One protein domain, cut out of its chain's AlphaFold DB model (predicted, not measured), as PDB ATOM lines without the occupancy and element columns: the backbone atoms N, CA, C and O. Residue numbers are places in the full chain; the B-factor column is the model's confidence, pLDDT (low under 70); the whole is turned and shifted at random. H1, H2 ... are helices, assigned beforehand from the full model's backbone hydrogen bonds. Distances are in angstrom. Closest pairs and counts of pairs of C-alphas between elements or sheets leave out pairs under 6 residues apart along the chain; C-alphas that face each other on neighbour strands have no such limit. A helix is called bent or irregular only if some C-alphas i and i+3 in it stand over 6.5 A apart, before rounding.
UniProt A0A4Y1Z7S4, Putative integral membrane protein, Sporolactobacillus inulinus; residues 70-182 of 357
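This is residues 70 to 182 of the 357 residues of the protein "Putative integral membrane protein" of Sporolactobacillus inulinus (UniProt A0A4Y1Z7S4). The domain is an elongated up-and-down bundle of H1, the two arms of a helix H2 that folds back on itself, and the long H3, with H2a between H1 and H3. H4 lies across the bundle near the fold of H2, and the long loop of residues 150 to 166, which leads into H4, reaches out past that end. The printed part has 113 residues with four named helices, H1, H2, H3 and H4 in order, and no named strand; the class is all helix. It is only just loose, close to compact, with a radius of gyration of the C-alphas of 16.3 A, and spans 51 by 31 by 24 A.

H1 is residues 70 to 80, 15.1 A long, beginning at C-alpha 70 at (130.047, 189.399, 77.242). H2, residues 83 to 118, was assigned as one helix by its hydrogen bonds but is bent: C-alphas 99 and 102 are 9.5 A apart. Its arms are H2a, residues 83 to 99, 24.5 A, and H2b, residues 102 to 118, 25.3 A. H2b is irregular, with C-alphas 106 and 109 7.0 A apart. H3, residues 123 to 149, is 37.1 A long and irregular, with C-alphas 141 and 144 7.4 A apart and a kink of 45 degrees near residue 142. H4, residues 167 to 181, is 19.8 A long and only just irregular, with C-alphas 171 and 174 6.6 A apart; it ends at C-alpha 181 at (145.998, 202.511, 59.183).

H1, H2a, H2b and H3 form the bundle, up and down, each running against the one before it. H1 and H2a, a helical hairpin, touch at a shallow tilt of 7 degrees, opposite ways, the closest C-alphas being those of Ala 70 and Ser 89, 4.0 A apart. H2a touches H2b with residues 93 to 97 alone; the closest C-alphas, those of Phe 97 and Ala 104, are 5.2 A apart. H2a touches H3 at a shallow tilt of 30 degrees, the same way, with the C-alphas of Gly 94 and Ser 141 closest at 4.3 A. H2b and H3 are close but not clearly touching, and H1 and H3 are apart. H4 touches H2b at Leu 102 alone, about perpendicular at 75 degrees, with the C-alphas of Leu 102 and Gly 176 closest at 6.2 A. Each O i to N i+4 pair is within hydrogen-bond range in H1 and H2a, against 8 of 13 in H2b, 21 of 23 in H3 and 6 of 11 in H4.

The C-alphas farthest apart, those of Lys 120 and Asp 154, are 52.5 A apart. The printed part has no cut. The link from H3 to H4 is long, with 17 residues; the other two are tight. Mean pLDDT of the printed part is 77.1, and residue 145 and residues 148 to 182 are under 70.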
ATOM      1  N   ALA A  70     129.928 190.073  78.534       94.44
ATOM      2  CA  ALA A  70     130.047 189.399  77.242       94.44
ATOM      3  C   ALA A  70     130.942 188.149  77.313       94.44
ATOM      4  O   ALA A  70     130.572 187.097  76.776       94.44
ATOM      5  N   ALA A  71     132.073 188.233  78.020       93.88
ATOM      6  CA  ALA A  71     132.973 187.110  78.269       93.88
ATOM      7  C   ALA A  71     132.296 186.010  79.110       93.88
ATOM      8  O   ALA A  71     132.304 184.837  78.730       93.88
ATOM      9  N   TRP A  72     131.632 186.373  80.214       94.62
ATOM     10  CA  TRP A  72     130.835 185.431  81.011       94.62
ATOM     11  C   TRP A  72     129.756 184.732  80.169       94.62
ATOM     12  O   TRP A  72     129.592 183.508  80.239       94.62
ATOM     13  N   ALA A  73     129.052 185.496  79.331       94.06
ATOM     14  CA  ALA A  73     127.993 184.997  78.470       94.06
ATOM     15  C   ALA A  73     128.519 184.016  77.409       94.06
ATOM     16  O   ALA A  73     127.909 182.960  77.235       94.06
ATOM     17  N   VAL A  74     129.672 184.270  76.764       92.75
ATOM     18  CA  VAL A  74     130.235 183.308  75.794       92.75
ATOM     19  C   VAL A  74     130.739 182.028  76.470       92.75
ATOM     20  O   VAL A  74     130.495 180.941  75.946       92.75
ATOM     21  N   PHE A  75     131.336 182.098  77.668       91.62
ATOM     22  CA  PHE A  75     131.689 180.887  78.425       91.62
ATOM     23  C   PHE A  75     130.449 180.042  78.748       91.62
ATOM     24  O   PHE A  75     130.472 178.814  78.621       91.62
ATOM     25  N   LYS A  76     129.335 180.693  79.098       91.19
ATOM     26  CA  LYS A  76     128.049 180.037  79.363       91.19
ATOM     27  C   LYS A  76     127.386 179.501  78.087       91.19
ATOM     28  O   LYS A  76     126.759 178.439  78.123       91.19
ATOM     29  N   ALA A  77     127.559 180.186  76.957       91.31
ATOM     30  CA  ALA A  77     127.136 179.723  75.638       91.31
ATOM     31  C   ALA A  77     127.908 178.470  75.206       91.31
ATOM     32  O   ALA A  77     127.295 177.528  74.713       91.31
ATOM     33  N   ALA A  78     129.220 178.429  75.457       89.81
ATOM     34  CA  ALA A  78     130.056 177.269  75.172       89.81
ATOM     35  C   ALA A  78     129.698 176.063  76.054       89.81
ATOM     36  O   ALA A  78     129.536 174.959  75.545       89.81
ATOM     37  N   ALA A  79     129.493 176.280  77.359       89.19
ATOM     38  CA  ALA A  79     129.137 175.210  78.294       89.19
ATOM     39  C   ALA A  79     127.724 174.637  78.072       89.19
ATOM     40  O   ALA A  79     127.505 173.448  78.280       89.19
ATOM     41  N   THR A  80     126.752 175.463  77.666       88.62
ATOM     42  CA  THR A  80     125.344 175.030  77.528       88.62
ATOM     43  C   THR A  80     124.890 174.801  76.088       88.62
ATOM     44  O   THR A  80     123.792 174.294  75.881       88.62
ATOM     45  N   THR A  81     125.683 175.200  75.087       87.38
ATOM     46  CA  THR A  81     125.346 175.165  73.646       87.38
ATOM     47  C   THR A  81     124.086 175.979  73.258       87.38
ATOM     48  O   THR A  81     123.657 175.975  72.106       87.38
ATOM     49  N   LYS A  82     123.491 176.752  74.184       88.88
ATOM     50  CA  LYS A  82     122.256 177.523  73.941       88.88
ATOM     51  C   LYS A  82     122.554 178.871  73.276       88.88
ATOM     52  O   LYS A  82     123.202 179.726  73.883       88.88
ATOM     53  N   LEU A  83     121.982 179.094  72.085       89.75
ATOM     54  CA  LEU A  83     122.140 180.317  71.280       89.75
ATOM     55  C   LEU A  83     121.891 181.610  72.078       89.75
ATOM     56  O   LEU A  83     122.667 182.551  71.958       89.75
ATOM     57  N   ARG A  84     120.887 181.634  72.966       94.69
ATOM     58  CA  ARG A  84     120.532 182.812  73.786       94.69
ATOM     59  C   ARG A  84     121.707 183.452  74.541       94.69
ATOM     60  O   ARG A  84     121.727 184.663  74.711       94.69
ATOM     61  N   TRP A  85     122.686 182.661  74.989       93.56
ATOM     62  CA  TRP A  85     123.854 183.185  75.705       93.56
ATOM     63  C   TRP A  85     124.898 183.788  74.757       93.56
ATOM     64  O   TRP A  85     125.583 184.734  75.133       93.56
ATOM     65  N   LEU A  86     124.990 183.288  73.521       91.75
ATOM     66  CA  LEU A  86     125.809 183.910  72.481       91.75
ATOM     67  C   LEU A  86     125.180 185.233  72.018       91.75
ATOM     68  O   LEU A  86     125.893 186.219  71.882       91.75
ATOM     69  N   LEU A  87     123.849 185.279  71.865       94.38
ATOM     70  CA  LEU A  87     123.136 186.525  71.558       94.38
ATOM     71  C   LEU A  87     123.284 187.555  72.687       94.38
ATOM     72  O   LEU A  87     123.506 188.723  72.398       94.38
ATOM     73  N   LEU A  88     123.251 187.132  73.960       95.62
ATOM     74  CA  LEU A  88     123.566 188.014  75.089       95.62
ATOM     75  C   LEU A  88     125.003 188.555  75.008       95.62
ATOM     76  O   LEU A  88     125.217 189.740  75.238       95.62
ATOM     77  N   SER A  89     125.979 187.710  74.660       94.69
ATOM     78  CA  SER A  89     127.374 188.135  74.479       94.69
ATOM     79  C   SER A  89     127.495 189.199  73.381       94.69
ATOM     80  O   SER A  89     128.016 190.282  73.634       94.69
ATOM     81  N   ALA A  90     126.915 188.944  72.204       94.12
ATOM     82  CA  ALA A  90     126.859 189.902  71.101       94.12
ATOM     83  C   ALA A  90     126.135 191.206  71.472       94.12
ATOM     84  O   ALA A  90     126.621 192.289  71.154       94.12
ATOM     85  N   ALA A  91     125.013 191.119  72.192       94.62
ATOM     86  CA  ALA A  91     124.260 192.282  72.642       94.62
ATOM     87  C   ALA A  91     125.076 193.173  73.586       94.62
ATOM     88  O   ALA A  91     125.103 194.386  73.403       94.62
ATOM     89  N   MET A  92     125.794 192.588  74.550       95.38
ATOM     90  CA  MET A  92     126.649 193.357  75.460       95.38
ATOM     91  C   MET A  92     127.802 194.055  74.727       95.38
ATOM     92  O   MET A  92     128.109 195.198  75.047       95.38
ATOM     93  N   ILE A  93     128.402 193.425  73.710       93.00
ATOM     94  CA  ILE A  93     129.453 194.063  72.897       93.00
ATOM     95  C   ILE A  93     128.863 195.184  72.025       93.00
ATOM     96  O   ILE A  93     129.486 196.231  71.882       93.00
ATOM     97  N   GLY A  94     127.644 195.009  71.500       90.06
ATOM     98  CA  GLY A  94     126.928 196.066  70.780       90.06
ATOM     99  C   GLY A  94     126.569 197.263  71.666       90.06
ATOM    100  O   GLY A  94     126.659 198.407  71.225       90.06
ATOM    101  N   ILE A  95     126.237 197.034  72.942       90.94
ATOM    102  CA  ILE A  95     126.104 198.116  73.932       90.94
ATOM    103  C   ILE A  95     127.471 198.767  74.175       90.94
ATOM    104  O   ILE A  95     127.573 199.986  74.092       90.94
ATOM    105  N   GLY A  96     128.534 197.982  74.381       87.56
ATOM    106  CA  GLY A  96     129.904 198.492  74.521       87.56
ATOM    107  C   GLY A  96     130.353 199.368  73.343       87.56
ATOM    108  O   GLY A  96     131.041 200.366  73.545       87.56
ATOM    109  N   PHE A  97     129.907 199.065  72.122       85.88
ATOM    110  CA  PHE A  97     130.133 199.911  70.948       85.88
ATOM    111  C   PHE A  97     129.389 201.251  71.027       85.88
ATOM    112  O   PHE A  97     129.960 202.283  70.695       85.88
ATOM    113  N   ASN A  98     128.154 201.288  71.533       83.44
ATOM    114  CA  ASN A  98     127.478 202.567  71.790       83.44
ATOM    115  C   ASN A  98     128.166 203.369  72.918       83.44
ATOM    116  O   ASN A  98     128.061 204.590  72.950       83.44
ATOM    117  N   VAL A  99     128.897 202.699  73.821       83.88
ATOM    118  CA  VAL A  99     129.665 203.332  74.908       83.88
ATOM    119  C   VAL A  99     131.004 203.906  74.417       83.88
ATOM    120  O   VAL A  99     131.315 205.052  74.729       83.88
ATOM    121  N   LYS A 100     131.814 203.136  73.669       79.94
ATOM    122  CA  LYS A 100     133.181 203.542  73.263       79.94
ATOM    123  C   LYS A 100     133.591 203.119  71.840       79.94
ATOM    124  O   LYS A 100     134.770 202.940  71.535       79.94
ATOM    125  N   MET A 101     132.618 202.990  70.940       80.81
ATOM    126  CA  MET A 101     132.799 202.676  69.516       80.81
ATOM    127  C   MET A 101     133.662 201.417  69.304       80.81
ATOM    128  O   MET A 101     133.477 200.395  69.970       80.81
ATOM    129  N   LEU A 102     134.607 201.457  68.361       75.50
ATOM    130  CA  LEU A 102     135.366 200.289  67.913       75.50
ATOM    131  C   LEU A 102     136.358 199.718  68.935       75.50
ATOM    132  O   LEU A 102     136.857 198.613  68.724       75.50
ATOM    133  N   GLU A 103     136.595 200.386  70.067       80.25
ATOM    134  CA  GLU A 103     137.357 199.796  71.173       80.25
ATOM    135  C   GLU A 103     136.673 198.520  71.699       80.25
ATOM    136  O   GLU A 103     137.325 197.491  71.898       80.25
ATOM    137  N   ALA A 104     135.337 198.525  71.780       79.06
ATOM    138  CA  ALA A 104     134.548 197.355  72.163       79.06
ATOM    139  C   ALA A 104     134.720 196.166  71.202       79.06
ATOM    140  O   ALA A 104     134.575 195.011  71.604       79.06
ATOM    141  N   PHE A 105     135.048 196.419  69.932       84.69
ATOM    142  CA  PHE A 105     135.180 195.372  68.921       84.69
ATOM    143  C   PHE A 105     136.527 194.636  68.974       84.69
ATOM    144  O   PHE A 105     136.637 193.560  68.383       84.69
ATOM    145  N   MET A 106     137.517 195.110  69.745       87.62
ATOM    146  CA  MET A 106     138.794 194.396  69.908       87.62
ATOM    147  C   MET A 106     138.636 192.997  70.529       87.62
ATOM    148  O   MET A 106     139.463 192.121  70.276       87.62
ATOM    149  N   ILE A 107     137.565 192.743  71.296       90.25
ATOM    150  CA  ILE A 107     137.291 191.418  71.878       90.25
ATOM    151  C   ILE A 107     136.672 190.427  70.872       90.25
ATOM    152  O   ILE A 107     136.698 189.215  71.105       90.25
ATOM    153  N   LEU A 108     136.103 190.912  69.757       90.31
ATOM    154  CA  LEU A 108     135.329 190.077  68.833       90.31
ATOM    155  C   LEU A 108     136.128 188.887  68.278       90.31
ATOM    156  O   LEU A 108     135.609 187.773  68.372       90.31
ATOM    157  N   PRO A 109     137.371 189.039  67.770       90.12
ATOM    158  CA  PRO A 109     138.130 187.908  67.235       90.12
ATOM    159  C   PRO A 109     138.316 186.788  68.264       90.12
ATOM    160  O   PRO A 109     138.164 185.613  67.932       90.12
ATOM    161  N   ALA A 110     138.562 187.145  69.530       91.88
ATOM    162  CA  ALA A 110     138.700 186.185  70.619       91.88
ATOM    163  C   ALA A 110     137.380 185.453  70.916       91.88
ATOM    164  O   ALA A 110     137.389 184.238  71.095       91.88
ATOM    165  N   ILE A 111     136.245 186.160  70.923       91.56
ATOM    166  CA  ILE A 111     134.919 185.577  71.193       91.56
ATOM    167  C   ILE A 111     134.444 184.673  70.048       91.56
ATOM    168  O   ILE A 111     133.998 183.553  70.314       91.56
ATOM    169  N   TYR A 112     134.593 185.101  68.787       91.56
ATOM    170  CA  TYR A 112     134.266 184.275  67.620       91.56
ATOM    171  C   TYR A 112     135.120 183.003  67.578       91.56
ATOM    172  O   TYR A 112     134.574 181.904  67.447       91.56
ATOM    173  N   LEU A 113     136.443 183.127  67.756       92.69
ATOM    174  CA  LEU A 113     137.364 181.988  67.762       92.69
ATOM    175  C   LEU A 113     137.090 181.036  68.935       92.69
ATOM    176  O   LEU A 113     137.006 179.822  68.738       92.69
ATOM    177  N   PHE A 114     136.887 181.574  70.143       92.44
ATOM    178  CA  PHE A 114     136.558 180.779  71.323       92.44
ATOM    179  C   PHE A 114     135.261 179.986  71.125       92.44
ATOM    180  O   PHE A 114     135.252 178.777  71.353       92.44
ATOM    181  N   TYR A 115     134.185 180.623  70.648       90.75
ATOM    182  CA  TYR A 115     132.922 179.928  70.390       90.75
ATOM    183  C   TYR A 115     133.070 178.858  69.298       90.75
ATOM    184  O   TYR A 115     132.552 177.745  69.436       90.75
ATOM    185  N   PHE A 116     133.815 179.169  68.231       89.88
ATOM    186  CA  PHE A 116     134.049 178.247  67.124       89.88
ATOM    187  C   PHE A 116     134.799 176.982  67.561       89.88
ATOM    188  O   PHE A 116     134.429 175.888  67.133       89.88
ATOM    189  N   ILE A 117     135.806 177.105  68.432       92.00
ATOM    190  CA  ILE A 117     136.589 175.967  68.939       92.00
ATOM    191  C   ILE A 117     135.834 175.218  70.049       92.00
ATOM    192  O   ILE A 117     135.748 173.992  70.010       92.00
ATOM    193  N   ALA A 118     135.270 175.931  71.029       89.00
ATOM    194  CA  ALA A 118     134.744 175.321  72.251       89.00
ATOM    195  C   ALA A 118     133.435 174.535  72.050       89.00
ATOM    196  O   ALA A 118     133.181 173.576  72.781       89.00
ATOM    197  N   VAL A 119     132.594 174.914  71.080       88.81
ATOM    198  CA  VAL A 119     131.285 174.271  70.882       88.81
ATOM    199  C   VAL A 119     131.381 173.046  69.973       88.81
ATOM    200  O   VAL A 119     131.841 173.121  68.832       88.81
ATOM    201  N   LYS A 120     130.856 171.910  70.442       85.81
ATOM    202  CA  LYS A 120     130.756 170.652  69.682       85.81
ATOM    203  C   LYS A 120     129.389 170.524  68.989       85.81
ATOM    204  O   LYS A 120     128.539 169.753  69.416       85.81
ATOM    205  N   VAL A 121     129.171 171.296  67.920       88.56
ATOM    206  CA  VAL A 121     127.993 171.174  67.027       88.56
ATOM    207  C   VAL A 121     128.400 171.180  65.555       88.56
ATOM    208  O   VAL A 121     129.470 171.682  65.209       88.56
ATOM    209  N   ASN A 122     127.524 170.668  64.684       90.31
ATOM    210  CA  ASN A 122     127.713 170.649  63.230       90.31
ATOM    211  C   ASN A 122     128.099 172.039  62.699       90.31
ATOM    212  O   ASN A 122     127.499 173.045  63.085       90.31
ATOM    213  N   TRP A 123     129.048 172.093  61.760       89.81
ATOM    214  CA  TRP A 123     129.622 173.351  61.268       89.81
ATOM    215  C   TRP A 123     128.566 174.328  60.717       89.81
ATOM    216  O   TRP A 123     128.603 175.508  61.056       89.81
ATOM    217  N   LYS A 124     127.539 173.826  60.011       89.81
ATOM    218  CA  LYS A 124     126.375 174.625  59.574       89.81
ATOM    219  C   LYS A 124     125.678 175.345  60.744       89.81
ATOM    220  O   LYS A 124     125.405 176.537  60.647       89.81
ATOM    221  N   LYS A 125     125.457 174.664  61.881       88.19
ATOM    222  CA  LYS A 125     124.869 175.276  63.091       88.19
ATOM    223  C   LYS A 125     125.815 176.290  63.739       88.19
ATOM    224  O   LYS A 125     125.337 177.328  64.183       88.19
ATOM    225  N   LYS A 126     127.137 176.049  63.743       89.00
ATOM    226  CA  LYS A 126     128.120 177.056  64.198       89.00
ATOM    227  C   LYS A 126     127.993 178.341  63.383       89.00
ATOM    228  O   LYS A 126     127.859 179.405  63.972       89.00
ATOM    229  N   ILE A 127     127.980 178.231  62.053       90.44
ATOM    230  CA  ILE A 127     127.850 179.384  61.152       90.44
ATOM    231  C   ILE A 127     126.530 180.118  61.413       90.44
ATOM    232  O   ILE A 127     126.564 181.320  61.644       90.44
ATOM    233  N   MET A 128     125.389 179.419  61.491       91.75
ATOM    234  CA  MET A 128     124.102 180.061  61.810       91.75
ATOM    235  C   MET A 128     124.103 180.775  63.169       91.75
ATOM    236  O   MET A 128     123.581 181.881  63.274       91.75
ATOM    237  N   HIS A 129     124.700 180.177  64.205       91.75
ATOM    238  CA  HIS A 129     124.812 180.808  65.522       91.75
ATOM    239  C   HIS A 129     125.682 182.069  65.480       91.75
ATOM    240  O   HIS A 129     125.306 183.080  66.069       91.75
ATOM    241  N   LEU A 130     126.819 182.022  64.775       90.88
ATOM    242  CA  LEU A 130     127.694 183.180  64.612       90.88
ATOM    243  C   LEU A 130     127.022 184.278  63.783       90.88
ATOM    244  O   LEU A 130     127.037 185.419  64.216       90.88
ATOM    245  N   VAL A 131     126.355 183.950  62.673       92.75
ATOM    246  CA  VAL A 131     125.596 184.919  61.859       92.75
ATOM    247  C   VAL A 131     124.482 185.577  62.675       92.75
ATOM    248  O   VAL A 131     124.370 186.799  62.666       92.75
ATOM    249  N   ALA A 132     123.701 184.807  63.440       92.62
ATOM    250  CA  ALA A 132     122.669 185.361  64.321       92.62
ATOM    251  C   ALA A 132     123.260 186.286  65.402       92.62
ATOM    252  O   ALA A 132     122.683 187.328  65.710       92.62
ATOM    253  N   ALA A 133     124.432 185.941  65.944       91.75
ATOM    254  CA  ALA A 133     125.165 186.795  66.874       91.75
ATOM    255  C   ALA A 133     125.663 188.085  66.201       91.75
ATOM    256  O   ALA A 133     125.477 189.160  66.763       91.75
ATOM    257  N   THR A 134     126.213 188.010  64.983       91.44
ATOM    258  CA  THR A 134     126.627 189.183  64.198       91.44
ATOM    259  C   THR A 134     125.444 190.097  63.884       91.44
ATOM    260  O   THR A 134     125.568 191.310  64.014       91.44
ATOM    261  N   VAL A 135     124.280 189.546  63.527       92.56
ATOM    262  CA  VAL A 135     123.058 190.329  63.269       92.56
ATOM    263  C   VAL A 135     122.623 191.085  64.526       92.56
ATOM    264  O   VAL A 135     122.382 192.286  64.452       92.56
ATOM    265  N   VAL A 136     122.593 190.427  65.693       93.19
ATOM    266  CA  VAL A 136     122.262 191.079  66.976       93.19
ATOM    267  C   VAL A 136     123.303 192.134  67.367       93.19
ATOM    268  O   VAL A 136     122.927 193.227  67.790       93.19
ATOM    269  N   LEU A 137     124.598 191.845  67.184       91.50
ATOM    270  CA  LEU A 137     125.689 192.798  67.402       91.50
ATOM    271  C   LEU A 137     125.484 194.061  66.558       91.50
ATOM    272  O   LEU A 137     125.489 195.160  67.106       91.50
ATOM    273  N   VAL A 138     125.308 193.905  65.241       87.69
ATOM    274  CA  VAL A 138     125.169 195.018  64.291       87.69
ATOM    275  C   VAL A 138     123.889 195.804  64.560       87.69
ATOM    276  O   VAL A 138     123.949 197.027  64.634       87.69
ATOM    277  N   ALA A 139     122.759 195.127  64.788       87.56
ATOM    278  CA  ALA A 139     121.488 195.779  65.090       87.56
ATOM    279  C   ALA A 139     121.579 196.669  66.340       87.56
ATOM    280  O   ALA A 139     121.113 197.803  66.317       87.56
ATOM    281  N   ILE A 140     122.226 196.197  67.411       89.56
ATOM    282  CA  ILE A 140     122.393 196.979  68.644       89.56
ATOM    283  C   ILE A 140     123.455 198.073  68.464       89.56
ATOM    284  O   ILE A 140     123.197 199.222  68.819       89.56
ATOM    285  N   SER A 141     124.603 197.760  67.856       83.62
ATOM    286  CA  SER A 141     125.680 198.730  67.582       83.62
ATOM    287  C   SER A 141     125.201 199.913  66.739       83.62
ATOM    288  O   SER A 141     125.552 201.052  67.020       83.62
ATOM    289  N   LEU A 142     124.383 199.648  65.717       80.19
ATOM    290  CA  LEU A 142     123.898 200.670  64.791       80.19
ATOM    291  C   LEU A 142     122.542 201.266  65.183       80.19
ATOM    292  O   LEU A 142     122.148 202.252  64.572       80.19
ATOM    293  N   SER A 143     121.843 200.727  66.190       81.69
ATOM    294  CA  SER A 143     120.500 201.190  66.589       81.69
ATOM    295  C   SER A 143     120.420 202.706  66.800       81.69
ATOM    296  O   SER A 143     119.582 203.366  66.192       81.69
ATOM    297  N   TRP A 144     121.329 203.274  67.597       77.31
ATOM    298  CA  TRP A 144     121.381 204.715  67.840       77.31
ATOM    299  C   TRP A 144     121.831 205.497  66.601       77.31
ATOM    300  O   TRP A 144     121.192 206.481  66.234       77.31
ATOM    301  N   ALA A 145     122.883 205.033  65.918       68.19
ATOM    302  CA  ALA A 145     123.424 205.694  64.731       68.19
ATOM    303  C   ALA A 145     122.387 205.803  63.599       68.19
ATOM    304  O   ALA A 145     122.245 206.869  63.010       68.19
ATOM    305  N   VAL A 146     121.624 204.736  63.341       70.69
ATOM    306  CA  VAL A 146     120.555 204.698  62.330       70.69
ATOM    307  C   VAL A 146     119.395 205.609  62.716       70.69
ATOM    308  O   VAL A 146     118.905 206.342  61.864       70.69
ATOM    309  N   VAL A 147     118.975 205.627  63.987       70.88
ATOM    310  CA  VAL A 147     117.922 206.552  64.443       70.88
ATOM    311  C   VAL A 147     118.368 208.010  64.275       70.88
ATOM    312  O   VAL A 147     117.599 208.820  63.763       70.88
ATOM    313  N   VAL A 148     119.615 208.345  64.614       61.47
ATOM    314  CA  VAL A 148     120.143 209.712  64.471       61.47
ATOM    315  C   VAL A 148     120.361 210.106  63.004       61.47
ATOM    316  O   VAL A 148     119.987 211.218  62.636       61.47
ATOM    317  N   ASP A 149     120.911 209.227  62.155       60.69
ATOM    318  CA  ASP A 149     121.069 209.451  60.702       60.69
ATOM    319  C   ASP A 149     119.740 209.375  59.920       60.69
ATOM    320  O   ASP A 149     119.683 209.863  58.794       60.69
ATOM    321  N   SER A 150     118.646 208.880  60.516       62.62
ATOM    322  CA  SER A 150     117.294 208.975  59.930       62.62
ATOM    323  C   SER A 150     116.623 210.349  60.101       62.62
ATOM    324  O   SER A 150     115.615 210.626  59.450       62.62
ATOM    325  N   ILE A 151     117.171 211.224  60.954       61.31
ATOM    326  CA  ILE A 151     116.681 212.596  61.138       61.31
ATOM    327  C   ILE A 151     117.348 213.502  60.086       61.31
ATOM    328  O   ILE A 151     118.580 213.523  60.024       61.31
ATOM    329  N   PRO A 152     116.583 214.287  59.296       56.56
ATOM    330  CA  PRO A 152     117.140 215.201  58.299       56.56
ATOM    331  C   PRO A 152     118.211 216.133  58.871       56.56
ATOM    332  O   PRO A 152     118.067 216.654  59.983       56.56
ATOM    333  N   ALA A 153     119.270 216.373  58.091       54.97
ATOM    334  CA  ALA A 153     120.431 217.160  58.509       54.97
ATOM    335  C   ALA A 153     120.056 218.569  59.007       54.97
ATOM    336  O   ALA A 153     120.665 219.068  59.950       54.97
ATOM    337  N   ASP A 154     118.997 219.153  58.443       56.84
ATOM    338  CA  ASP A 154     118.486 220.496  58.750       56.84
ATOM    339  C   ASP A 154     117.803 220.598  60.129       56.84
ATOM    340  O   ASP A 154     117.440 221.689  60.569       56.84
ATOM    341  N   LYS A 155     117.584 219.463  60.812       51.50
ATOM    342  CA  LYS A 155     116.869 219.377  62.099       51.50
ATOM    343  C   LYS A 155     117.682 218.744  63.232       51.50
ATOM    344  O   LYS A 155     117.117 218.472  64.292       51.50
ATOM    345  N   ARG A 156     118.989 218.516  63.050       48.72
ATOM    346  CA  ARG A 156     119.856 217.902  64.073       48.72
ATOM    347  C   ARG A 156     121.099 218.744  64.399       48.72
ATOM    348  O   ARG A 156     121.678 219.332  63.490       48.72
ATOM    349  N   PRO A 157     121.550 218.785  65.669       52.47
ATOM    350  CA  PRO A 157     122.833 219.388  66.029       52.47
ATOM    351  C   PRO A 157     124.001 218.722  65.286       52.47
ATOM    352  O   PRO A 157     123.987 217.511  65.077       52.47
ATOM    353  N   TYR A 158     125.020 219.502  64.916       47.47
ATOM    354  CA  TYR A 158     126.170 219.008  64.152       47.47
ATOM    355  C   TYR A 158     126.990 217.964  64.935       47.47
ATOM    356  O   TYR A 158     127.433 218.220  66.058       47.47
ATOM    357  N   ILE A 159     127.255 216.806  64.322       52.50
ATOM    358  CA  ILE A 159     128.082 215.738  64.892       52.50
ATOM    359  C   ILE A 159     129.566 216.114  64.752       52.50
ATOM    360  O   ILE A 159     130.216 215.873  63.728       52.50
ATOM    361  N   GLY A 160     130.113 216.708  65.816       42.91
ATOM    362  CA  GLY A 160     131.526 217.074  65.917       42.91
ATOM    363  C   GLY A 160     132.482 215.900  65.651       42.91
ATOM    364  O   GLY A 160     132.188 214.750  65.963       42.91
ATOM    365  N   SER A 161     133.651 216.209  65.080       43.91
ATOM    366  CA  SER A 161     134.675 215.245  64.626       43.91
ATOM    367  C   SER A 161     134.311 214.373  63.404       43.91
ATOM    368  O   SER A 161     135.114 213.517  63.030       43.91
ATOM    369  N   SER A 162     133.171 214.607  62.742       38.72
ATOM    370  CA  SER A 162     132.878 214.080  61.394       38.72
ATOM    371  C   SER A 162     133.111 215.156  60.318       38.72
ATOM    372  O   SER A 162     132.965 216.349  60.608       38.72
ATOM    373  N   GLN A 163     133.477 214.762  59.088       48.44
ATOM    374  CA  GLN A 163     133.631 215.710  57.965       48.44
ATOM    375  C   GLN A 163     132.310 215.984  57.232       48.44
ATOM    376  O   GLN A 163     132.159 217.031  56.609       48.44
ATOM    377  N   THR A 164     131.357 215.054  57.319       53.22
ATOM    378  CA  THR A 164     130.102 215.036  56.547       53.22
ATOM    379  C   THR A 164     128.842 215.130  57.410       53.22
ATOM    380  O   THR A 164     127.736 214.984  56.897       53.22
ATOM    381  N   ASN A 165     128.985 215.382  58.718       45.06
ATOM    382  CA  ASN A 165     127.883 215.384  59.683       45.06
ATOM    383  C   ASN A 165     127.165 214.016  59.794       45.06
ATOM    384  O   ASN A 165     125.941 213.994  59.875       45.06
ATOM    385  N   SER A 166     127.887 212.880  59.788       44.06
ATOM    386  CA  SER A 166     127.330 211.515  59.954       44.06
ATOM    387  C   SER A 166     128.016 210.715  61.071       44.06
ATOM    388  O   SER A 166     129.240 210.736  61.237       44.06
ATOM    389  N   VAL A 167     127.207 209.951  61.817       51.34
ATOM    390  CA  VAL A 167     127.663 209.056  62.894       51.34
ATOM    391  C   VAL A 167     128.338 207.798  62.338       51.34
ATOM    392  O   VAL A 167     129.308 207.312  62.921       51.34
ATOM    393  N   LEU A 168     127.872 207.279  61.197       51.56
ATOM    394  CA  LEU A 168     128.449 206.094  60.552       51.56
ATOM    395  C   LEU A 168     129.887 206.345  60.067       51.56
ATOM    396  O   LEU A 168     130.760 205.499  60.277       51.56
ATOM    397  N   GLU A 169     130.171 207.523  59.506       53.12
ATOM    398  CA  GLU A 169     131.539 207.907  59.124       53.12
ATOM    399  C   GLU A 169     132.449 208.081  60.353       53.12
ATOM    400  O   GLU A 169     133.599 207.637  60.345       53.12
ATOM    401  N   LEU A 170     131.932 208.650  61.449       48.53
ATOM    402  CA  LEU A 170     132.676 208.777  62.706       48.53
ATOM    403  C   LEU A 170     133.022 207.401  63.310       48.53
ATOM    404  O   LEU A 170     134.125 207.200  63.832       48.53
ATOM    405  N   ALA A 171     132.083 206.457  63.231       51.31
ATOM    406  CA  ALA A 171     132.227 205.108  63.757       51.31
ATOM    407  C   ALA A 171     133.225 204.262  62.952       51.31
ATOM    408  O   ALA A 171     134.116 203.659  63.546       51.31
ATOM    409  N   PHE A 172     133.114 204.233  61.618       55.41
ATOM    410  CA  PHE A 172     133.964 203.389  60.767       55.41
ATOM    411  C   PHE A 172     135.269 204.073  60.322       55.41
ATOM    412  O   PHE A 172     136.309 203.416  60.248       55.41
ATOM    413  N   GLY A 173     135.247 205.385  60.074       51.25
ATOM    414  CA  GLY A 173     136.403 206.176  59.647       51.25
ATOM    415  C   GLY A 173     137.352 206.496  60.803       51.25
ATOM    416  O   GLY A 173     138.334 205.782  61.026       51.25
ATOM    417  N   TYR A 174     137.064 207.566  61.551       44.34
ATOM    418  CA  TYR A 174     137.997 208.120  62.544       44.34
ATOM    419  C   TYR A 174     138.272 207.175  63.728       44.34
ATOM    420  O   TYR A 174     139.413 207.039  64.174       44.34
ATOM    421  N   ASN A 175     137.251 206.465  64.220       48.69
ATOM    422  CA  ASN A 175     137.430 205.507  65.318       48.69
ATOM    423  C   ASN A 175     138.009 204.149  64.879       48.69
ATOM    424  O   ASN A 175     138.398 203.361  65.741       48.69
ATOM    425  N   GLY A 176     138.078 203.872  63.573       50.78
ATOM    426  CA  GLY A 176     138.378 202.545  63.033       50.78
ATOM    427  C   GLY A 176     139.549 202.543  62.080       50.78
ATOM    428  O   GLY A 176     140.677 202.245  62.478       50.78
ATOM    429  N   VAL A 177     139.276 202.891  60.823       51.47
ATOM    430  CA  VAL A 177     140.293 202.943  59.768       51.47
ATOM    431  C   VAL A 177     141.464 203.819  60.208       51.47
ATOM    432  O   VAL A 177     142.586 203.327  60.204       51.47
ATOM    433  N   SER A 178     141.239 205.038  60.712       52.22
ATOM    434  CA  SER A 178     142.336 205.929  61.134       52.22
ATOM    435  C   SER A 178     143.191 205.373  62.285       52.22
ATOM    436  O   SER A 178     144.379 205.695  62.361       52.22
ATOM    437  N   ARG A 179     142.635 204.504  63.149       56.00
ATOM    438  CA  ARG A 179     143.379 203.830  64.231       56.00
ATOM    439  C   ARG A 179     144.145 202.588  63.760       56.00
ATOM    440  O   ARG A 179     145.211 202.313  64.304       56.00
ATOM    441  N   LEU A 180     143.638 201.861  62.758       46.09
ATOM    442  CA  LEU A 180     144.318 200.698  62.169       46.09
ATOM    443  C   LEU A 180     145.352 201.066  61.092       46.09
ATOM    444  O   LEU A 180     146.384 200.407  61.007       46.09
ATOM    445  N   THR A 181     145.099 202.093  60.276       50.25
ATOM    446  CA  THR A 181     145.998 202.511  59.183       50.25
ATOM    447  C   THR A 181     147.003 203.578  59.606       50.25
ATOM    448  O   THR A 181     148.059 203.688  58.989       50.25
ATOM    449  N   GLY A 182     146.715 204.332  60.673       48.88
ATOM    450  CA  GLY A 182     147.620 205.330  61.235       48.88
ATOM    451  C   GLY A 182     147.856 206.529  60.316       48.88
ATOM    452  O   GLY A 182     148.956 206.702  59.798       48.88
TER     453      GLY A 182